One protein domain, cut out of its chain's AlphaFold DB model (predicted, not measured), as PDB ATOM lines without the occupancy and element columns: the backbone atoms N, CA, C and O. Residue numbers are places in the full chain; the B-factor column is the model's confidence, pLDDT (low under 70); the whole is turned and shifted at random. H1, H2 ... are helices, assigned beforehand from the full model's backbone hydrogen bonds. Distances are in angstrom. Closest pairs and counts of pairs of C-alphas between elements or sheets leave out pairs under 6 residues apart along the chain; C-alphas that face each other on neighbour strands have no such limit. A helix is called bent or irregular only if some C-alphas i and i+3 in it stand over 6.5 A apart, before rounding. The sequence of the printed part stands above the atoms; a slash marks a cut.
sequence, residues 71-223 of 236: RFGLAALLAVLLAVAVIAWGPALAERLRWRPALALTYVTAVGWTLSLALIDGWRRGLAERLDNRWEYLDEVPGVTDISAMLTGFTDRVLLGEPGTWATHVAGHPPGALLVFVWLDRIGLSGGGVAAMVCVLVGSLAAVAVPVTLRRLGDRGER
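This is residues 71 to 223 of the 236 residues of an uncharacterized protein of Actinophytocola sp (UniProt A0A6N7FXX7). Three rods of helix stand side by side in a row, H1, then H2, then H8 with H9 following it, and a loose lobe of the short helices H3 to H6 with H7 lies beyond H8, away from H1. H1 and H2 form a helical hairpin, and residues 213 to 223 of H9 stick out as a free arm. The printed part has 153 residues, with nine named helices in the order H1 to H9 and no named strand; its class is all helix. It is loose, with a radius of gyration of the C-alphas of 19.5 A, and spans 57 by 49 by 30 A.

H1, residues 74 to 96, begins with C-alpha 74 at (-7.314, 18.881, 29.986) and is 30.5 A long, with a kink of 54 degrees near residue 89. H2, residues 99 to 128, is the longest helix, 34.0 A, with a kink of 114 degrees near residue 122; C-alpha 128 is at (-11.722, 32.963, 18.981). Then come the short helices H3, residues 137 to 143, H4, residues 147 to 152, H5, residues 154 to 157, and H6, residues 168 to 171. H7 holds residues 176 to 186 and is 15.1 A long. H8, residues 192 to 204, measures 17.8 A, and H9, residues 206 to 223, measures 25.7 A and ends with C-alpha 223 at (-15.992, 56.414, 60.063). H1, H2 and H3 are irregular: C-alphas 88 and 91 are 7.5 A apart, 120 and 123 are 8.4 A apart, and 139 and 142 are 7.0 A apart.

H2 is the hub, touching three helices. H1 touches it at a shallow tilt of 9 degrees, opposite ways, the closest C-alphas being those of Ala 75 and Ser 116, 4.8 A apart. H8 touches H2 at a shallow tilt of 28 degrees, opposite ways, closest at Ala 128 and Gly 193, C-alphas 3.8 A apart. H9 touches H2 with residues 207 to 208 alone, closest at Leu 103 and Val 208, C-alphas 5.7 A apart. H8 and H9 meet only through their link. H1 is apart from H8 and H9. H3 touches H7 at a steep tilt of 59 degrees, with the C-alphas of Val 141 and Val 182 closest, 5.4 A apart. H7 is close to but not clearly touching H8, closest at Phe 181 and Ala 195, C-alphas 6.8 A apart. H4 is near H7, and H5 is near H6. Every O i to N i+4 pair is within hydrogen-bond range in H4 and H8; the figures are 17 of 19 in H1, 20 of 26 in H2, 6 of 7 in H7, 12 of 14 in H9 and 1 of 3 in H3, where 3 of 4 O i to N i+3 pairs are within range, while H5 and H6 are too short for an i+4 pair.

The two C-alphas farthest apart are those of Arg 96 and Pro 163, at 58.7 A. The printed part has no cut and no long link. Mean pLDDT of the printed part is 93.3; residue 161 and residues 221 to 223 are under 70.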
ATOM      1  N   ARG A  71     -18.554  18.112  28.098       86.31
ATOM      2  CA  ARG A  71     -17.231  18.152  27.474       86.31
ATOM      3  C   ARG A  71     -16.178  17.771  28.504       86.31
ATOM      4  O   ARG A  71     -16.218  18.233  29.642       86.31
ATOM      5  N   PHE A  72     -15.221  16.956  28.083       89.19
ATOM      6  CA  PHE A  72     -14.128  16.481  28.925       89.19
ATOM      7  C   PHE A  72     -12.804  16.708  28.205       89.19
ATOM      8  O   PHE A  72     -12.704  16.516  26.995       89.19
ATOM      9  N   GLY A  73     -11.786  17.127  28.947       89.81
ATOM     10  CA  GLY A  73     -10.466  17.422  28.403       89.81
ATOM     11  C   GLY A  73      -9.559  18.045  29.452       89.81
ATOM     12  O   GLY A  73      -9.987  18.321  30.575       89.81
ATOM     13  N   LEU A  74      -8.302  18.295  29.080       92.38
ATOM     14  CA  LEU A  74      -7.314  18.881  29.986       92.38
ATOM     15  C   LEU A  74      -7.780  20.231  30.548       92.38
ATOM     16  O   LEU A  74      -7.655  20.464  31.741       92.38
ATOM     17  N   ALA A  75      -8.377  21.088  29.718       93.19
ATOM     18  CA  ALA A  75      -8.895  22.382  30.158       93.19
ATOM     19  C   ALA A  75     -10.037  22.240  31.190       93.19
ATOM     20  O   ALA A  75     -10.057  22.956  32.188       93.19
ATOM     21  N   ALA A  76     -10.919  21.247  31.024       94.62
ATOM     22  CA  ALA A  76     -11.953  20.936  32.012       94.62
ATOM     23  C   ALA A  76     -11.344  20.437  33.334       94.62
ATOM     24  O   ALA A  76     -11.766  20.858  34.409       94.62
ATOM     25  N   LEU A  77     -10.314  19.584  33.263       95.25
ATOM     26  CA  LEU A  77      -9.575  19.137  34.444       95.25
ATOM     27  C   LEU A  77      -8.900  20.315  35.159       95.25
ATOM     28  O   LEU A  77      -9.010  20.422  36.375       95.25
ATOM     29  N   LEU A  78      -8.241  21.213  34.421       95.88
ATOM     30  CA  LEU A  78      -7.602  22.407  34.982       95.88
ATOM     31  C   LEU A  78      -8.612  23.322  35.674       95.88
ATOM     32  O   LEU A  78      -8.328  23.793  36.774       95.88
ATOM     33  N   ALA A  79      -9.796  23.517  35.082       96.25
ATOM     34  CA  ALA A  79     -10.885  24.221  35.744       96.25
ATOM     35  C   ALA A  79     -11.208  23.525  37.073       96.25
ATOM     36  O   ALA A  79     -11.012  24.118  38.126       96.25
ATOM     37  N   VAL A  80     -11.574  22.240  37.065       96.75
ATOM     38  CA  VAL A  80     -11.916  21.499  38.296       96.75
ATOM     39  C   VAL A  80     -10.815  21.587  39.362       96.75
ATOM     40  O   VAL A  80     -11.116  21.862  40.523       96.75
ATOM     41  N   LEU A  81      -9.546  21.424  38.981       97.44
ATOM     42  CA  LEU A  81      -8.409  21.546  39.897       97.44
ATOM     43  C   LEU A  81      -8.302  22.950  40.503       97.44
ATOM     44  O   LEU A  81      -8.071  23.067  41.705       97.44
ATOM     45  N   LEU A  82      -8.513  24.006  39.712       97.56
ATOM     46  CA  LEU A  82      -8.554  25.379  40.218       97.56
ATOM     47  C   LEU A  82      -9.709  25.582  41.206       97.56
ATOM     48  O   LEU A  82      -9.474  26.147  42.270       97.56
ATOM     49  N   ALA A  83     -10.922  25.090  40.923       97.38
ATOM     50  CA  ALA A  83     -12.040  25.183  41.875       97.38
ATOM     51  C   ALA A  83     -11.705  24.498  43.199       97.38
ATOM     52  O   ALA A  83     -11.862  25.099  44.260       97.38
ATOM     53  N   VAL A  84     -11.212  23.258  43.139       98.25
ATOM     54  CA  VAL A  84     -10.819  22.505  44.335       98.25
ATOM     55  C   VAL A  84      -9.733  23.255  45.103       98.25
ATOM     56  O   VAL A  84      -9.834  23.382  46.320       98.25
ATOM     57  N   ALA A  85      -8.742  23.816  44.408       97.56
ATOM     58  CA  ALA A  85      -7.675  24.590  45.027       97.56
ATOM     59  C   ALA A  85      -8.192  25.846  45.747       97.56
ATOM     60  O   ALA A  85      -7.803  26.111  46.886       97.56
ATOM     61  N   VAL A  86      -9.094  26.602  45.110       97.19
ATOM     62  CA  VAL A  86      -9.725  27.781  45.721       97.19
ATOM     63  C   VAL A  86     -10.555  27.389  46.940       97.19
ATOM     64  O   VAL A  86     -10.468  28.054  47.966       97.19
ATOM     65  N   ILE A  87     -11.325  26.304  46.869       96.69
ATOM     66  CA  ILE A  87     -12.168  25.860  47.988       96.69
ATOM     67  C   ILE A  87     -11.309  25.361  49.158       96.69
ATOM     68  O   ILE A  87     -11.563  25.724  50.304       96.69
ATOM     69  N   ALA A  88     -10.288  24.549  48.879       97.75
ATOM     70  CA  ALA A  88      -9.468  23.909  49.905       97.75
ATOM     71  C   ALA A  88      -8.483  24.878  50.575       97.75
ATOM     72  O   ALA A  88      -8.285  24.813  51.788       97.75
ATOM     73  N   TRP A  89      -7.853  25.766  49.800       96.88
ATOM     74  CA  TRP A  89      -6.771  26.624  50.294       96.88
ATOM     75  C   TRP A  89      -7.109  28.117  50.290       96.88
ATOM     76  O   TRP A  89      -6.455  28.879  50.999       96.88
ATOM     77  N   GLY A  90      -8.132  28.551  49.551       94.56
ATOM     78  CA  GLY A  90      -8.509  29.962  49.417       94.56
ATOM     79  C   GLY A  90      -8.729  30.686  50.749       94.56
ATOM     80  O   GLY A  90      -8.105  31.731  50.936       94.56
ATOM     81  N   PRO A  91      -9.518  30.148  51.702       93.81
ATOM     82  CA  PRO A  91      -9.719  30.787  53.007       93.81
ATOM     83  C   PRO A  91      -8.407  30.982  53.777       93.81
ATOM     84  O   PRO A  91      -8.090  32.087  54.210       93.81
ATOM     85  N   ALA A  92      -7.582  29.932  53.856       95.62
ATOM     86  CA  ALA A  92      -6.298  29.988  54.549       95.62
ATOM     87  C   ALA A  92      -5.317  30.973  53.887       95.62
ATOM     88  O   ALA A  92      -4.564  31.656  54.581       95.62
ATOM     89  N   LEU A  93      -5.305  31.065  52.553       94.69
ATOM     90  CA  LEU A  93      -4.480  32.041  51.837       94.69
ATOM     91  C   LEU A  93      -5.000  33.469  52.026       94.69
ATOM     92  O   LEU A  93      -4.187  34.381  52.172       94.69
ATOM     93  N   ALA A  94      -6.318  33.671  52.057       93.00
ATOM     94  CA  ALA A  94      -6.925  34.982  52.272       93.00
ATOM     95  C   ALA A  94      -6.584  35.564  53.654       93.00
ATOM     96  O   ALA A  94      -6.372  36.769  53.768       93.00
ATOM     97  N   GLU A  95      -6.462  34.717  54.679       94.12
ATOM     98  CA  GLU A  95      -6.045  35.122  56.028       94.12
ATOM     99  C   GLU A  95      -4.541  35.431  56.131       94.12
ATOM    100  O   GLU A  95      -4.125  36.286  56.913       94.12
ATOM    101  N   ARG A  96      -3.705  34.732  55.351       95.88
ATOM    102  CA  ARG A  96      -2.235  34.805  55.459       95.88
ATOM    103  C   ARG A  96      -1.604  35.850  54.548       95.88
ATOM    104  O   ARG A  96      -0.552  36.403  54.874       95.88
ATOM    105  N   LEU A  97      -2.178  36.074  53.369       95.69
ATOM    106  CA  LEU A  97      -1.592  36.955  52.369       95.69
ATOM    107  C   LEU A  97      -1.845  38.424  52.700       95.69
ATOM    108  O   LEU A  97      -2.925  38.842  53.104       95.69
ATOM    109  N   ARG A  98      -0.836  39.255  52.425       96.56
ATOM    110  CA  ARG A  98      -1.024  40.709  52.415       96.56
ATOM    111  C   ARG A  98      -2.014  41.072  51.305       96.56
ATOM    112  O   ARG A  98      -2.042  40.437  50.254       96.56
ATOM    113  N   TRP A  99      -2.750  42.164  51.500       95.25
ATOM    114  CA  TRP A  99      -3.821  42.606  50.597       95.25
ATOM    115  C   TRP A  99      -3.445  42.636  49.106       95.25
ATOM    116  O   TRP A  99      -4.186  42.134  48.271       95.25
ATOM    117  N   ARG A 100      -2.281  43.202  48.752       96.31
ATOM    118  CA  ARG A 100      -1.862  43.333  47.343       96.31
ATOM    119  C   ARG A 100      -1.592  41.965  46.685       96.31
ATOM    120  O   ARG A 100      -2.193  41.713  45.645       96.31
ATOM    121  N   PRO A 101      -0.763  41.072  47.269       97.06
ATOM    122  CA  PRO A 101      -0.643  39.690  46.802       97.06
ATOM    123  C   PRO A 101      -1.967  38.928  46.741       97.06
ATOM    124  O   PRO A 101      -2.186  38.208  45.777       97.06
ATOM    125  N   ALA A 102      -2.855  39.106  47.726       95.88
ATOM    126  CA  ALA A 102      -4.162  38.449  47.726       95.88
ATOM    127  C   ALA A 102      -4.992  38.855  46.495       95.88
ATOM    128  O   ALA A 102      -5.480  37.992  45.777       95.88
ATOM    129  N   LEU A 103      -5.071  40.155  46.187       96.94
ATOM    130  CA  LEU A 103      -5.769  40.643  44.991       96.94
ATOM    131  C   LEU A 103      -5.129  40.149  43.688       96.94
ATOM    132  O   LEU A 103      -5.843  39.776  42.761       96.94
ATOM    133  N   ALA A 104      -3.795  40.134  43.613       97.81
ATOM    134  CA  ALA A 104      -3.085  39.637  42.438       97.81
ATOM    135  C   ALA A 104      -3.354  38.142  42.209       97.81
ATOM    136  O   ALA A 104      -3.636  37.737  41.083       97.81
ATOM    137  N   LEU A 105      -3.325  37.337  43.277       97.62
ATOM    138  CA  LEU A 105      -3.642  35.917  43.205       97.62
ATOM    139  C   LEU A 105      -5.090  35.703  42.759       97.62
ATOM    140  O   LEU A 105      -5.319  34.959  41.814       97.62
ATOM    141  N   THR A 106      -6.047  36.416  43.357       96.94
ATOM    142  CA  THR A 106      -7.460  36.360  42.960       96.94
ATOM    143  C   THR A 106      -7.657  36.690  41.480       96.94
ATOM    144  O   THR A 106      -8.388  35.983  40.790       96.94
ATOM    145  N   TYR A 107      -6.981  37.724  40.966       98.50
ATOM    146  CA  TYR A 107      -7.038  38.082  39.549       98.50
ATOM    147  C   TYR A 107      -6.500  36.966  38.648       98.50
ATOM    148  O   TYR A 107      -7.184  36.542  37.719       98.50
ATOM    149  N   VAL A 108      -5.299  36.454  38.938       98.38
ATOM    150  CA  VAL A 108      -4.675  35.385  38.143       98.38
ATOM    151  C   VAL A 108      -5.519  34.114  38.180       98.38
ATOM    152  O   VAL A 108      -5.716  33.479  37.147       98.38
ATOM    153  N   THR A 109      -6.069  33.762  39.342       98.06
ATOM    154  CA  THR A 109      -6.983  32.627  39.480       98.06
ATOM    155  C   THR A 109      -8.262  32.834  38.671       98.06
ATOM    156  O   THR A 109      -8.685  31.904  37.989       98.06
ATOM    157  N   ALA A 110      -8.849  34.036  38.674       98.31
ATOM    158  CA  ALA A 110     -10.029  34.347  37.869       98.31
ATOM    159  C   ALA A 110      -9.740  34.253  36.362       98.31
ATOM    160  O   ALA A 110     -10.530  33.659  35.632       98.31
ATOM    161  N   VAL A 111      -8.604  34.781  35.893       98.62
ATOM    162  CA  VAL A 111      -8.178  34.656  34.488       98.62
ATOM    163  C   VAL A 111      -7.963  33.186  34.123       98.62
ATOM    164  O   VAL A 111      -8.509  32.708  33.130       98.62
ATOM    165  N   GLY A 112      -7.205  32.451  34.942       98.19
ATOM    166  CA  GLY A 112      -6.899  31.040  34.710       98.19
ATOM    167  C   GLY A 112      -8.147  30.161  34.691       98.19
ATOM    168  O   GLY A 112      -8.277  29.299  33.822       98.19
ATOM    169  N   TRP A 113      -9.094  30.410  35.596       98.00
ATOM    170  CA  TRP A 113     -10.382  29.722  35.635       98.00
ATOM    171  C   TRP A 113     -11.205  29.995  34.373       98.00
ATOM    172  O   TRP A 113     -11.628  29.052  33.703       98.00
ATOM    173  N   THR A 114     -11.377  31.266  34.000       97.62
ATOM    174  CA  THR A 114     -12.154  31.652  32.814       97.62
ATOM    175  C   THR A 114     -11.551  31.080  31.535       97.62
ATOM    176  O   THR A 114     -12.280  30.521  30.718       97.62
ATOM    177  N   LEU A 115     -10.225  31.140  31.372       97.56
ATOM    178  CA  LEU A 115      -9.547  30.531  30.225       97.56
ATOM    179  C   LEU A 115      -9.678  29.009  30.223       97.56
ATOM    180  O   LEU A 115      -9.912  28.430  29.167       97.56
ATOM    181  N   SER A 116      -9.574  28.355  31.382       96.62
ATOM    182  CA  SER A 116      -9.758  26.902  31.477       96.62
ATOM    183  C   SER A 116     -11.159  26.488  31.025       96.62
ATOM    184  O   SER A 116     -11.288  25.521  30.284       96.62
ATOM    185  N   LEU A 117     -12.195  27.245  31.400       95.19
ATOM    186  CA  LEU A 117     -13.564  27.005  30.935       95.19
ATOM    187  C   LEU A 117     -13.738  27.296  29.441       95.19
ATOM    188  O   LEU A 117     -14.305  26.478  28.719       95.19
ATOM    189  N   ALA A 118     -13.235  28.433  28.958       94.81
ATOM    190  CA  ALA A 118     -13.357  28.811  27.552       94.81
ATOM    191  C   ALA A 118     -12.650  27.803  26.633       94.81
ATOM    192  O   ALA A 118     -13.163  27.441  25.580       94.81
ATOM    193  N   LEU A 119     -11.496  27.285  27.053       95.81
ATOM    194  CA  LEU A 119     -10.679  26.370  26.257       95.81
ATOM    195  C   LEU A 119     -11.114  24.902  26.349       95.81
ATOM    196  O   LEU A 119     -10.447  24.050  25.759       95.81
ATOM    197  N   ILE A 120     -12.234  24.587  27.012       94.75
ATOM    198  CA  ILE A 120     -12.817  23.234  27.010       94.75
ATOM    199  C   ILE A 120     -13.068  22.747  25.575       94.75
ATOM    200  O   ILE A 120     -12.753  21.604  25.250       94.75
ATOM    201  N   ASP A 121     -13.564  23.631  24.708       90.94
ATOM    202  CA  ASP A 121     -13.797  23.358  23.283       90.94
ATOM    203  C   ASP A 121     -12.587  23.717  22.389       90.94
ATOM    204  O   ASP A 121     -12.690  23.742  21.158       90.94
ATOM    205  N   GLY A 122     -11.433  24.007  22.995       93.50
ATOM    206  CA  GLY A 122     -10.225  24.475  22.320       93.50
ATOM    207  C   GLY A 122     -10.263  25.955  21.929       93.50
ATOM    208  O   GLY A 122     -11.288  26.627  22.013       93.50
ATOM    209  N   TRP A 123      -9.119  26.473  21.471       94.31
ATOM    210  CA  TRP A 123      -8.932  27.901  21.173       94.31
ATOM    211  C   TRP A 123      -9.949  28.457  20.172       94.31
ATOM    212  O   TRP A 123     -10.556  29.498  20.410       94.31
ATOM    213  N   ARG A 124     -10.150  27.752  19.053       94.12
ATOM    214  CA  ARG A 124     -10.954  28.257  17.940       94.12
ATOM    215  C   ARG A 124     -12.436  28.380  18.316       94.12
ATOM    216  O   ARG A 124     -12.948  29.488  18.393       94.12
ATOM    217  N   ARG A 125     -13.088  27.259  18.642       91.38
ATOM    218  CA  ARG A 125     -14.519  27.229  18.995       91.38
ATOM    219  C   ARG A 125     -14.798  27.859  20.359       91.38
ATOM    220  O   ARG A 125     -15.860  28.436  20.566       91.38
ATOM    221  N   GLY A 126     -13.904  27.664  21.321       91.06
ATOM    222  CA  GLY A 126     -14.111  28.048  22.713       91.06
ATOM    223  C   GLY A 126     -13.831  29.519  23.012       91.06
ATOM    224  O   GLY A 126     -14.413  30.064  23.947       91.06
ATOM    225  N   LEU A 127     -12.986  30.168  22.204       94.25
ATOM    226  CA  LEU A 127     -12.555  31.542  22.448       94.25
ATOM    227  C   LEU A 127     -12.638  32.417  21.189       94.25
ATOM    228  O   LEU A 127     -13.386  33.388  21.180       94.25
ATOM    229  N   ALA A 128     -11.909  32.070  20.125       94.88
ATOM    230  CA  ALA A 128     -11.722  32.963  18.981       94.88
ATOM    231  C   ALA A 128     -13.006  33.213  18.175       94.88
ATOM    232  O   ALA A 128     -13.267  34.345  17.799       94.88
ATOM    233  N   GLU A 129     -13.828  32.191  17.948       94.69
ATOM    234  CA  GLU A 129     -15.067  32.307  17.162       94.69
ATOM    235  C   GLU A 129     -16.264  32.794  18.001       94.69
ATOM    236  O   GLU A 129     -17.342  33.041  17.467       94.69
ATOM    237  N   ARG A 130     -16.117  32.933  19.330       91.88
ATOM    238  CA  ARG A 130     -17.252  33.271  20.210       91.88
ATOM    239  C   ARG A 130     -17.767  34.685  19.992       91.88
ATOM    240  O   ARG A 130     -18.973  34.874  20.046       91.88
ATOM    241  N   LEU A 131     -16.868  35.629  19.725       91.94
ATOM    242  CA  LEU A 131     -17.209  37.017  19.398       91.94
ATOM    243  C   LEU A 131     -17.225  37.289  17.889       91.94
ATOM    244  O   LEU A 131     -17.548  38.396  17.478       91.94
ATOM    245  N   ASP A 132     -16.846  36.305  17.076       92.00
ATOM    246  CA  ASP A 132     -16.695  36.432  15.627       92.00
ATOM    247  C   ASP A 132     -17.840  35.698  14.921       92.00
ATOM    248  O   ASP A 132     -17.683  34.623  14.339       92.00
ATOM    249  N   ASN A 133     -19.050  36.232  15.087       91.06
ATOM    250  CA  ASN A 133     -20.235  35.764  14.383       91.06
ATOM    251  C   ASN A 133     -21.220  36.918  14.151       91.06
ATOM    252  O   ASN A 133     -21.170  37.932  14.840       91.06
ATOM    253  N   ARG A 134     -22.164  36.720  13.224       90.12
ATOM    254  CA  ARG A 134     -23.131  37.740  12.765       90.12
ATOM    255  C   ARG A 134     -24.030  38.371  13.838       90.12
ATOM    256  O   ARG A 134     -24.790  39.284  13.548       90.12
ATOM    257  N   TRP A 135     -24.066  37.808  15.043       90.62
ATOM    258  CA  TRP A 135     -24.882  38.322  16.146       90.62
ATOM    259  C   TRP A 135     -24.058  39.124  17.160       90.62
ATOM    260  O   TRP A 135     -24.628  39.680  18.099       90.62
ATOM    261  N   GLU A 136     -22.740  39.178  16.973       93.62
ATOM    262  CA  GLU A 136     -21.765  39.757  17.892       93.62
ATOM    263  C   GLU A 136     -21.249  41.115  17.427       93.62
ATOM    264  O   GLU A 136     -21.404  41.525  16.282       93.62
ATOM    265  N   TYR A 137     -20.559  41.796  18.341       92.88
ATOM    266  CA  TYR A 137     -19.970  43.111  18.110       92.88
ATOM    267  C   TYR A 137     -19.025  43.175  16.912       92.88
ATOM    268  O   TYR A 137     -18.997  44.195  16.230       92.88
ATOM    269  N   LEU A 138     -18.231  42.125  16.668       94.75
ATOM    270  CA  LEU A 138     -17.178  42.172  15.651       94.75
ATOM    271  C   LEU A 138     -17.715  42.215  14.224       94.75
ATOM    272  O   LEU A 138     -17.027  42.748  13.358       94.75
ATOM    273  N   ASP A 139     -18.935  41.730  13.993       94.06
ATOM    274  CA  ASP A 139     -19.587  41.803  12.683       94.06
ATOM    275  C   ASP A 139     -19.857  43.260  12.267       94.06
ATOM    276  O   ASP A 139     -19.734  43.620  11.099       94.06
ATOM    277  N   GLU A 140     -20.133  44.129  13.243       93.88
ATOM    278  CA  GLU A 140     -20.445  45.543  13.006       93.88
ATOM    279  C   GLU A 140     -19.198  46.427  12.906       93.88
ATOM    280  O   GLU A 140     -19.255  47.507  12.314       93.88
ATOM    281  N   VAL A 141     -18.060  45.994  13.465       95.38
ATOM    282  CA  VAL A 141     -16.832  46.805  13.545       95.38
ATOM    283  C   VAL A 141     -16.392  47.354  12.177       95.38
ATOM    284  O   VAL A 141     -16.182  48.568  12.096       95.38
ATOM    285  N   PRO A 142     -16.319  46.555  11.089       93.50
ATOM    286  CA  PRO A 142     -15.935  47.065   9.769       93.50
ATOM    287  C   PRO A 142     -16.886  48.134   9.209       93.50
ATOM    288  O   PRO A 142     -16.478  48.952   8.386       93.50
ATOM    289  N   GLY A 143     -18.151  48.142   9.646       92.12
ATOM    290  CA  GLY A 143     -19.158  49.121   9.237       92.12
ATOM    291  C   GLY A 143     -19.034  50.479   9.941       92.12
ATOM    292  O   GLY A 143     -19.627  51.459   9.487       92.12
ATOM    293  N   VAL A 144     -18.260  50.575  11.029       95.00
ATOM    294  CA  VAL A 144     -18.111  51.808  11.822       95.00
ATOM    295  C   VAL A 144     -16.960  52.670  11.297       95.00
ATOM    296  O   VAL A 144     -15.843  52.696  11.826       95.00
ATOM    297  N   THR A 145     -17.254  53.450  10.262       94.75
ATOM    298  CA  THR A 145     -16.301  54.401   9.668       94.75
ATOM    299  C   THR A 145     -16.244  55.731  10.430       94.75
ATOM    300  O   THR A 145     -15.157  56.270  10.649       94.75
ATOM    301  N   ASP A 146     -17.382  56.218  10.936       95.38
ATOM    302  CA  ASP A 146     -17.511  57.457  11.717       95.38
ATOM    303  C   ASP A 146     -18.141  57.183  13.095       95.38
ATOM    304  O   ASP A 146     -19.302  56.791  13.210       95.38
ATOM    305  N   ILE A 147     -17.363  57.418  14.160       95.94
ATOM    306  CA  ILE A 147     -17.792  57.212  15.553       95.94
ATOM    307  C   ILE A 147     -18.870  58.219  15.966       95.94
ATOM    308  O   ILE A 147     -19.790  57.855  16.693       95.94
ATOM    309  N   SER A 148     -18.776  59.476  15.529       96.50
ATOM    310  CA  SER A 148     -19.743  60.513  15.897       96.50
ATOM    311  C   SER A 148     -21.105  60.221  15.271       96.50
ATOM    312  O   SER A 148     -22.129  60.245  15.959       96.50
ATOM    313  N   ALA A 149     -21.107  59.859  13.984       94.75
ATOM    314  CA  ALA A 149     -22.316  59.440  13.283       94.75
ATOM    315  C   ALA A 149     -22.910  58.165  13.903       94.75
ATOM    316  O   ALA A 149     -24.109  58.119  14.176       94.75
ATOM    317  N   MET A 150     -22.070  57.166  14.206       95.00
ATOM    318  CA  MET A 150     -22.495  55.931  14.873       95.00
ATOM    319  C   MET A 150     -23.131  56.209  16.240       95.00
ATOM    320  O   MET A 150     -24.165  55.628  16.546       95.00
ATOM    321  N   LEU A 151     -22.550  57.093  17.057       95.50
ATOM    322  CA  LEU A 151     -23.099  57.451  18.368       95.50
ATOM    323  C   LEU A 151     -24.419  58.219  18.255       95.50
ATOM    324  O   LEU A 151     -25.340  57.949  19.022       95.50
ATOM    325  N   THR A 152     -24.510  59.150  17.304       95.06
ATOM    326  CA  THR A 152     -25.709  59.976  17.100       95.06
ATOM    327  C   THR A 152     -26.888  59.137  16.607       95.06
ATOM    328  O   THR A 152     -27.994  59.302  17.105       95.06
ATOM    329  N   GLY A 153     -26.646  58.215  15.670       92.56
ATOM    330  CA  GLY A 153     -27.669  57.341  15.088       92.56
ATOM    331  C   GLY A 153     -27.775  55.962  15.739       92.56
ATOM    332  O   GLY A 153     -28.413  55.074  15.178       92.56
ATOM    333  N   PHE A 154     -27.126  55.727  16.888       93.00
ATOM    334  CA  PHE A 154     -27.043  54.385  17.476       93.00
ATOM    335  C   PHE A 154     -28.429  53.791  17.734       93.00
ATOM    336  O   PHE A 154     -28.684  52.639  17.390       93.00
ATOM    337  N   THR A 155     -29.327  54.584  18.317       92.38
ATOM    338  CA  THR A 155     -30.672  54.148  18.711       92.38
ATOM    339  C   THR A 155     -31.580  53.849  17.525       92.38
ATOM    340  O   THR A 155     -32.474  53.016  17.651       92.38
ATOM    341  N   ASP A 156     -31.320  54.458  16.368       90.69
ATOM    342  CA  ASP A 156     -32.156  54.320  15.170       90.69
ATOM    343  C   ASP A 156     -32.087  52.903  14.584       90.69
ATOM    344  O   ASP A 156     -33.001  52.454  13.900       90.69
ATOM    345  N   ARG A 157     -31.013  52.170  14.898       89.62
ATOM    346  CA  ARG A 157     -30.738  50.817  14.399       89.62
ATOM    347  C   ARG A 157     -30.931  49.728  15.463       89.62
ATOM    348  O   ARG A 157     -30.540  48.591  15.232       89.62
ATOM    349  N   VAL A 158     -31.509  50.035  16.630       88.81
ATOM    350  CA  VAL A 158     -31.727  49.049  17.717       88.81
ATOM    351  C   VAL A 158     -32.966  48.175  17.482       88.81
ATOM    352  O   VAL A 158     -33.032  47.048  17.971       88.81
ATOM    353  N   LEU A 159     -33.961  48.668  16.739       84.25
ATOM    354  CA  LEU A 159     -35.229  47.959  16.546       84.25
ATOM    355  C   LEU A 159     -35.069  46.746  15.620       84.25
ATOM    356  O   LEU A 159     -34.650  46.876  14.472       84.25
ATOM    357  N   LEU A 160     -35.429  45.563  16.126       74.38
ATOM    358  CA  LEU A 160     -35.378  44.295  15.393       74.38
ATOM    359  C   LEU A 160     -36.379  44.272  14.229       74.38
ATOM    360  O   LEU A 160     -37.555  44.566  14.423       74.38
ATOM    361  N   GLY A 161     -35.922  43.824  13.055       68.75
ATOM    362  CA  GLY A 161     -36.772  43.564  11.885       68.75
ATOM    363  C   GLY A 161     -36.696  44.609  10.770       68.75
ATOM    364  O   GLY A 161     -37.275  44.382   9.711       68.75
ATOM    365  N   GLU A 162     -35.954  45.699  10.972       76.44
ATOM    366  CA  GLU A 162     -35.728  46.726   9.955       76.44
ATOM    367  C   GLU A 162     -34.458  46.444   9.125       76.44
ATOM    368  O   GLU A 162     -33.488  45.849   9.615       76.44
ATOM    369  N   PRO A 163     -34.408  46.861   7.849       78.25
ATOM    370  CA  PRO A 163     -33.176  46.820   7.075       78.25
ATOM    371  C   PRO A 163     -32.076  47.651   7.751       78.25
ATOM    372  O   PRO A 163     -32.236  48.846   7.984       78.25
ATOM    373  N   GLY A 164     -30.934  47.023   8.033       80.81
ATOM    374  CA  GLY A 164     -29.786  47.698   8.644       80.81
ATOM    375  C   GLY A 164     -29.802  47.761  10.174       80.81
ATOM    376  O   GLY A 164     -28.953  48.451  10.737       80.81
ATOM    377  N   THR A 165     -30.700  47.052  10.867       90.00
ATOM    378  CA  THR A 165     -30.620  46.880  12.330       90.00
ATOM    379  C   THR A 165     -29.254  46.330  12.753       90.00
ATOM    380  O   THR A 165     -28.651  45.528  12.043       90.00
ATOM    381  N   TRP A 166     -28.788  46.749  13.927       92.38
ATOM    382  CA  TRP A 166     -27.607  46.198  14.577       92.38
ATOM    383  C   TRP A 166     -27.717  44.692  14.846       92.38
ATOM    384  O   TRP A 166     -28.787  44.171  15.182       92.38
ATOM    385  N   ALA A 167     -26.574  44.009  14.828       92.19
ATOM    386  CA  ALA A 167     -26.407  42.689  15.416       92.19
ATOM    387  C   ALA A 167     -26.980  42.641  16.846       92.19
ATOM    388  O   ALA A 167     -26.895  43.606  17.612       92.19
ATOM    389  N   THR A 168     -27.567  41.503  17.231       90.12
ATOM    390  CA  THR A 168     -28.369  41.387  18.461       90.12
ATOM    391  C   THR A 168     -27.617  41.814  19.724       90.12
ATOM    392  O   THR A 168     -28.195  42.515  20.556       90.12
ATOM    393  N   HIS A 169     -26.335  41.456  19.873       88.56
ATOM    394  CA  HIS A 169     -25.554  41.898  21.032       88.56
ATOM    395  C   HIS A 169     -25.237  43.393  21.009       88.56
ATOM    396  O   HIS A 169     -25.221  44.018  22.065       88.56
ATOM    397  N   VAL A 170     -25.042  43.992  19.835       93.12
ATOM    398  CA  VAL A 170     -24.840  45.441  19.725       93.12
ATOM    399  C   VAL A 170     -26.118  46.180  20.114       93.12
ATOM    400  O   VAL A 170     -26.067  47.074  20.952       93.12
ATOM    401  N   ALA A 171     -27.271  45.761  19.588       91.81
ATOM    402  CA  ALA A 171     -28.566  46.372  19.892       91.81
ATOM    403  C   ALA A 171     -28.932  46.310  21.391       91.81
ATOM    404  O   ALA A 171     -29.608  47.199  21.906       91.81
ATOM    405  N   GLY A 172     -28.498  45.259  22.095       89.75
ATOM    406  CA  GLY A 172     -28.845  45.010  23.496       89.75
ATOM    407  C   GLY A 172     -28.046  45.805  24.534       89.75
ATOM    408  O   GLY A 172     -28.364  45.732  25.724       89.75
ATOM    409  N   HIS A 173     -27.009  46.546  24.132       91.88
ATOM    410  CA  HIS A 173     -26.065  47.170  25.060       91.88
ATOM    411  C   HIS A 173     -25.722  48.620  24.684       91.88
ATOM    412  O   HIS A 173     -25.852  49.015  23.528       91.88
ATOM    413  N   PRO A 174     -25.262  49.448  25.646       92.38
ATOM    414  CA  PRO A 174     -24.785  50.791  25.332       92.38
ATOM    415  C   PRO A 174     -23.638  50.771  24.302       92.38
ATOM    416  O   PRO A 174     -22.767  49.895  24.377       92.38
ATOM    417  N   PRO A 175     -23.547  51.782  23.414       93.19
ATOM    418  CA  PRO A 175     -22.590  51.804  22.299       93.19
ATOM    419  C   PRO A 175     -21.123  51.759  22.739       93.19
ATOM    420  O   PRO A 175     -20.245  51.404  21.954       93.19
ATOM    421  N   GLY A 176     -20.838  52.088  24.003       93.50
ATOM    422  CA  GLY A 176     -19.498  52.005  24.576       93.50
ATOM    423  C   GLY A 176     -18.868  50.614  24.462       93.50
ATOM    424  O   GLY A 176     -17.662  50.527  24.265       93.50
ATOM    425  N   ALA A 177     -19.663  49.539  24.520       92.81
ATOM    426  CA  ALA A 177     -19.149  48.182  24.340       92.81
ATOM    427  C   ALA A 177     -18.627  47.953  22.911       92.81
ATOM    428  O   ALA A 177     -17.500  47.492  22.742       92.81
ATOM    429  N   LEU A 178     -19.391  48.362  21.889       95.12
ATOM    430  CA  LEU A 178     -18.951  48.309  20.491       95.12
ATOM    431  C   LEU A 178     -17.697  49.164  20.267       95.12
ATOM    432  O   LEU A 178     -16.756  48.718  19.613       95.12
ATOM    433  N   LEU A 179     -17.643  50.361  20.863       96.38
ATOM    434  CA  LEU A 179     -16.490  51.252  20.728       96.38
ATOM    435  C   LEU A 179     -15.179  50.623  21.201       96.38
ATOM    436  O   LEU A 179     -14.145  50.902  20.600       96.38
ATOM    437  N   VAL A 180     -15.193  49.772  22.231       95.75
ATOM    438  CA  VAL A 180     -13.979  49.060  22.667       95.75
ATOM    439  C   VAL A 180     -13.408  48.228  21.518       95.75
ATOM    440  O   VAL A 180     -12.210  48.305  21.252       95.75
ATOM    441  N   PHE A 181     -14.251  47.489  20.798       96.44
ATOM    442  CA  PHE A 181     -13.812  46.652  19.679       96.44
ATOM    443  C   PHE A 181     -13.426  47.469  18.443       96.44
ATOM    444  O   PHE A 181     -12.429  47.147  17.802       96.44
ATOM    445  N   VAL A 182     -14.134  48.568  18.165       97.06
ATOM    446  CA  VAL A 182     -13.747  49.523  17.109       97.06
ATOM    447  C   VAL A 182     -12.364  50.117  17.388       97.06
ATOM    448  O   VAL A 182     -11.542  50.234  16.484       97.06
ATOM    449  N   TRP A 183     -12.069  50.478  18.639       96.69
ATOM    450  CA  TRP A 183     -10.750  50.992  19.008       96.69
ATOM    451  C   TRP A 183      -9.658  49.932  18.916       96.69
ATOM    452  O   TRP A 183      -8.578  50.251  18.423       96.69
ATOM    453  N   LEU A 184      -9.928  48.697  19.354       96.56
ATOM    454  CA  LEU A 184      -8.994  47.578  19.204       96.56
ATOM    455  C   LEU A 184      -8.638  47.343  17.732       96.56
ATOM    456  O   LEU A 184      -7.458  47.254  17.401       96.56
ATOM    457  N   ASP A 185      -9.635  47.324  16.849       96.06
ATOM    458  CA  ASP A 185      -9.422  47.185  15.409       96.06
ATOM    459  C   ASP A 185      -8.552  48.323  14.845       96.06
ATOM    460  O   ASP A 185      -7.532  48.071  14.200       96.06
ATOM    461  N   ARG A 186      -8.854  49.578  15.207       95.69
ATOM    462  CA  ARG A 186      -8.098  50.764  14.759       95.69
ATOM    463  C   ARG A 186      -6.631  50.779  15.185       95.69
ATOM    464  O   ARG A 186      -5.812  51.371  14.486       95.69
ATOM    465  N   ILE A 187      -6.287  50.163  16.316       96.75
ATOM    466  CA  ILE A 187      -4.892  50.042  16.780       96.75
ATOM    467  C   ILE A 187      -4.212  48.748  16.301       96.75
ATOM    468  O   ILE A 187      -3.112  48.434  16.753       96.75
ATOM    469  N   GLY A 188      -4.844  48.000  15.390       94.44
ATOM    470  CA  GLY A 188      -4.298  46.779  14.791       94.44
ATOM    471  C   GLY A 188      -4.480  45.513  15.635       94.44
ATOM    472  O   GLY A 188      -3.855  44.495  15.351       94.44
ATOM    473  N   LEU A 189      -5.322  45.557  16.667       95.38
ATOM    474  CA  LEU A 189      -5.649  44.444  17.561       95.38
ATOM    475  C   LEU A 189      -7.014  43.832  17.206       95.38
ATOM    476  O   LEU A 189      -7.888  43.684  18.061       95.38
ATOM    477  N   SER A 190      -7.203  43.496  15.932       92.44
ATOM    478  CA  SER A 190      -8.463  42.969  15.408       92.44
ATOM    479  C   SER A 190      -8.626  41.455  15.614       92.44
ATOM    480  O   SER A 190      -7.686  40.725  15.947       92.44
ATOM    481  N   GLY A 191      -9.855  40.975  15.413       93.69
ATOM    482  CA  GLY A 191     -10.200  39.553  15.421       93.69
ATOM    483  C   GLY A 191     -10.692  39.003  16.763       93.69
ATOM    484  O   GLY A 191     -10.360  39.488  17.850       93.69
ATOM    485  N   GLY A 192     -11.482  37.929  16.681       94.88
ATOM    486  CA  GLY A 192     -12.204  37.372  17.825       94.88
ATOM    487  C   GLY A 192     -11.333  36.819  18.950       94.88
ATOM    488  O   GLY A 192     -11.679  36.969  20.117       94.88
ATOM    489  N   GLY A 193     -10.154  36.269  18.643       96.19
ATOM    490  CA  GLY A 193      -9.220  35.792  19.670       96.19
ATOM    491  C   GLY A 193      -8.676  36.916  20.557       96.19
ATOM    492  O   GLY A 193      -8.611  36.765  21.779       96.19
ATOM    493  N   VAL A 194      -8.324  38.056  19.954       96.50
ATOM    494  CA  VAL A 194      -7.828  39.231  20.684       96.50
ATOM    495  C   VAL A 194      -8.960  39.868  21.480       96.50
ATOM    496  O   VAL A 194      -8.812  40.077  22.683       96.50
ATOM    497  N   ALA A 195     -10.111  40.088  20.839       96.19
ATOM    498  CA  ALA A 195     -11.310  40.610  21.486       96.19
ATOM    499  C   ALA A 195     -11.711  39.770  22.712       96.19
ATOM    500  O   ALA A 195     -11.895  40.307  23.805       96.19
ATOM    501  N   ALA A 196     -11.757  38.442  22.569       96.62
ATOM    502  CA  ALA A 196     -12.117  37.541  23.656       96.62
ATOM    503  C   ALA A 196     -11.083  37.570  24.789       96.62
ATOM    504  O   ALA A 196     -11.462  37.584  25.959       96.62
ATOM    505  N   MET A 197      -9.785  37.641  24.475       97.88
ATOM    506  CA  MET A 197      -8.744  37.771  25.498       97.88
ATOM    507  C   MET A 197      -8.873  39.083  26.277       97.88
ATOM    508  O   MET A 197      -8.778  39.075  27.503       97.88
ATOM    509  N   VAL A 198      -9.149  40.199  25.596       97.06
ATOM    510  CA  VAL A 198      -9.415  41.483  26.258       97.06
ATOM    511  C   VAL A 198     -10.622  41.361  27.189       97.06
ATOM    512  O   VAL A 198     -10.524  41.754  28.350       97.06
ATOM    513  N   CYS A 199     -11.722  40.754  26.735       96.62
ATOM    514  CA  CYS A 199     -12.893  40.506  27.578       96.62
ATOM    515  C   CYS A 199     -12.567  39.646  28.804       96.62
ATOM    516  O   CYS A 199     -13.021  39.967  29.900       96.62
ATOM    517  N   VAL A 200     -11.763  38.588  28.654       98.19
ATOM    518  CA  VAL A 200     -11.340  37.743  29.781       98.19
ATOM    519  C   VAL A 200     -10.510  38.548  30.777       98.19
ATOM    520  O   VAL A 200     -10.832  38.568  31.961       98.19
ATOM    521  N   LEU A 201      -9.473  39.248  30.315       98.25
ATOM    522  CA  LEU A 201      -8.568  39.996  31.188       98.25
ATOM    523  C   LEU A 201      -9.292  41.140  31.909       98.25
ATOM    524  O   LEU A 201      -9.192  41.268  33.127       98.25
ATOM    525  N   VAL A 202     -10.069  41.945  31.181       97.56
ATOM    526  CA  VAL A 202     -10.821  43.065  31.761       97.56
ATOM    527  C   VAL A 202     -11.957  42.556  32.646       97.56
ATOM    528  O   VAL A 202     -12.123  43.042  33.762       97.56
ATOM    529  N   GLY A 203     -12.706  41.544  32.205       96.81
ATOM    530  CA  GLY A 203     -13.790  40.944  32.983       96.81
ATOM    531  C   GLY A 203     -13.298  40.333  34.296       96.81
ATOM    532  O   GLY A 203     -13.917  40.525  35.343       96.81
ATOM    533  N   SER A 204     -12.131  39.685  34.288       98.44
ATOM    534  CA  SER A 204     -11.506  39.134  35.494       98.44
ATOM    535  C   SER A 204     -11.113  40.198  36.528       98.44
ATOM    536  O   SER A 204     -10.978  39.862  37.707       98.44
ATOM    537  N   LEU A 205     -11.008  41.484  36.160       98.19
ATOM    538  CA  LEU A 205     -10.814  42.566  37.136       98.19
ATOM    539  C   LEU A 205     -11.990  42.699  38.106       98.19
ATOM    540  O   LEU A 205     -11.790  43.215  39.206       98.19
ATOM    541  N   ALA A 206     -13.185  42.199  37.772       97.50
ATOM    542  CA  ALA A 206     -14.317  42.171  38.698       97.50
ATOM    543  C   ALA A 206     -13.961  41.464  40.020       97.50
ATOM    544  O   ALA A 206     -14.324  41.943  41.096       97.50
ATOM    545  N   ALA A 207     -13.156  40.396  39.956       97.00
ATOM    546  CA  ALA A 207     -12.699  39.646  41.126       97.00
ATOM    547  C   ALA A 207     -11.788  40.472  42.061       97.00
ATOM    548  O   ALA A 207     -11.638  40.147  43.237       97.00
ATOM    549  N   VAL A 208     -11.211  41.567  41.559       97.62
ATOM    550  CA  VAL A 208     -10.431  42.546  42.331       97.62
ATOM    551  C   VAL A 208     -11.294  43.739  42.737       97.62
ATOM    552  O   VAL A 208     -11.229  44.201  43.877       97.62
ATOM    553  N   ALA A 209     -12.113  44.246  41.816       97.06
ATOM    554  CA  ALA A 209     -12.918  45.442  42.014       97.06
ATOM    555  C   ALA A 209     -13.937  45.266  43.146       97.06
ATOM    556  O   ALA A 209     -14.087  46.166  43.972       97.06
ATOM    557  N   VAL A 210     -14.591  44.103  43.233       96.56
ATOM    558  CA  VAL A 210     -15.573  43.795  44.286       96.56
ATOM    559  C   VAL A 210     -14.966  43.896  45.693       96.56
ATOM    560  O   VAL A 210     -15.430  44.742  46.462       96.56
ATOM    561  N   PRO A 211     -13.917  43.134  46.067       94.44
ATOM    562  CA  PRO A 211     -13.345  43.223  47.411       94.44
ATOM    563  C   PRO A 211     -12.738  44.601  47.707       94.44
ATOM    564  O   PRO A 211     -12.841  45.084  48.834       94.44
ATOM    565  N   VAL A 212     -12.160  45.282  46.709       96.25
ATOM    566  CA  VAL A 212     -11.699  46.672  46.867       96.25
ATOM    567  C   VAL A 212     -12.863  47.607  47.195       96.25
ATOM    568  O   VAL A 212     -12.746  48.427  48.103       96.25
ATOM    569  N   THR A 213     -13.989  47.472  46.499       95.75
ATOM    570  CA  THR A 213     -15.178  48.310  46.702       95.75
ATOM    571  C   THR A 213     -15.792  48.061  48.074       95.75
ATOM    572  O   THR A 213     -16.032  49.014  48.812       95.75
ATOM    573  N   LEU A 214     -15.964  46.793  48.459       94.06
ATOM    574  CA  LEU A 214     -16.484  46.411  49.773       94.06
ATOM    575  C   LEU A 214     -15.616  46.959  50.905       94.06
ATOM    576  O   LEU A 214     -16.139  47.562  51.838       94.06
ATOM    577  N   ARG A 215     -14.288  46.849  50.784       92.12
ATOM    578  CA  ARG A 215     -13.362  47.423  51.766       92.12
ATOM    579  C   ARG A 215     -13.512  48.943  51.875       92.12
ATOM    580  O   ARG A 215     -13.583  49.478  52.973       92.12
ATOM    581  N   ARG A 216     -13.613  49.649  50.744       93.88
ATOM    582  CA  ARG A 216     -13.782  51.115  50.725       93.88
ATOM    583  C   ARG A 216     -15.119  51.572  51.307       93.88
ATOM    584  O   ARG A 216     -15.171  52.658  51.878       93.88
ATOM    585  N   LEU A 217     -16.186  50.796  51.129       93.12
ATOM    586  CA  LEU A 217     -17.498  51.087  51.709       93.12
ATOM    587  C   LEU A 217     -17.530  50.778  53.212       93.12
ATOM    588  O   LEU A 217     -18.050  51.595  53.970       93.12
ATOM    589  N   GLY A 218     -16.909  49.676  53.644       87.50
ATOM    590  CA  GLY A 218     -16.746  49.327  55.060       87.50
ATOM    591  C   GLY A 218     -16.005  50.413  55.843       87.50
ATOM    592  O   GLY A 218     -16.543  50.941  56.812       87.50
ATOM    593  N   ASP A 219     -14.855  50.867  55.328       80.25
ATOM    594  CA  ASP A 219     -14.070  51.958  55.928       80.25
ATOM    595  C   ASP A 219     -14.885  53.261  56.098       80.25
ATOM    596  O   ASP A 219     -14.596  54.080  56.972       80.25
ATOM    597  N   ARG A 220     -15.873  53.522  55.227       71.00
ATOM    598  CA  ARG A 220     -16.743  54.711  55.324       71.00
ATOM    599  C   ARG A 220     -17.844  54.530  56.363       71.00
ATOM    600  O   ARG A 220     -18.125  55.483  57.083       71.00
ATOM    601  N   GLY A 221     -18.451  53.345  56.435       65.88
ATOM    602  CA  GLY A 221     -19.484  53.027  57.422       65.88
ATOM    603  C   GLY A 221     -18.960  53.129  58.855       65.88
ATOM    604  O   GLY A 221     -19.595  53.760  59.696       65.88
ATOM    605  N   GLU A 222     -17.751  52.618  59.101       68.25
ATOM    606  CA  GLU A 222     -17.080  52.715  60.404       68.25
ATOM    607  C   GLU A 222     -16.755  54.170  60.783       68.25
ATOM    608  O   GLU A 222     -17.011  54.595  61.909       68.25
ATOM    609  N   ARG A 223     -16.266  54.982  59.831       63.66
ATOM    610  CA  ARG A 223     -15.992  56.414  60.063       63.66
ATOM    611  C   ARG A 223     -17.259  57.231  60.323       63.66
ATOM    612  O   ARG A 223     -17.232  58.131  61.157       63.66
TER     613      ARG A 223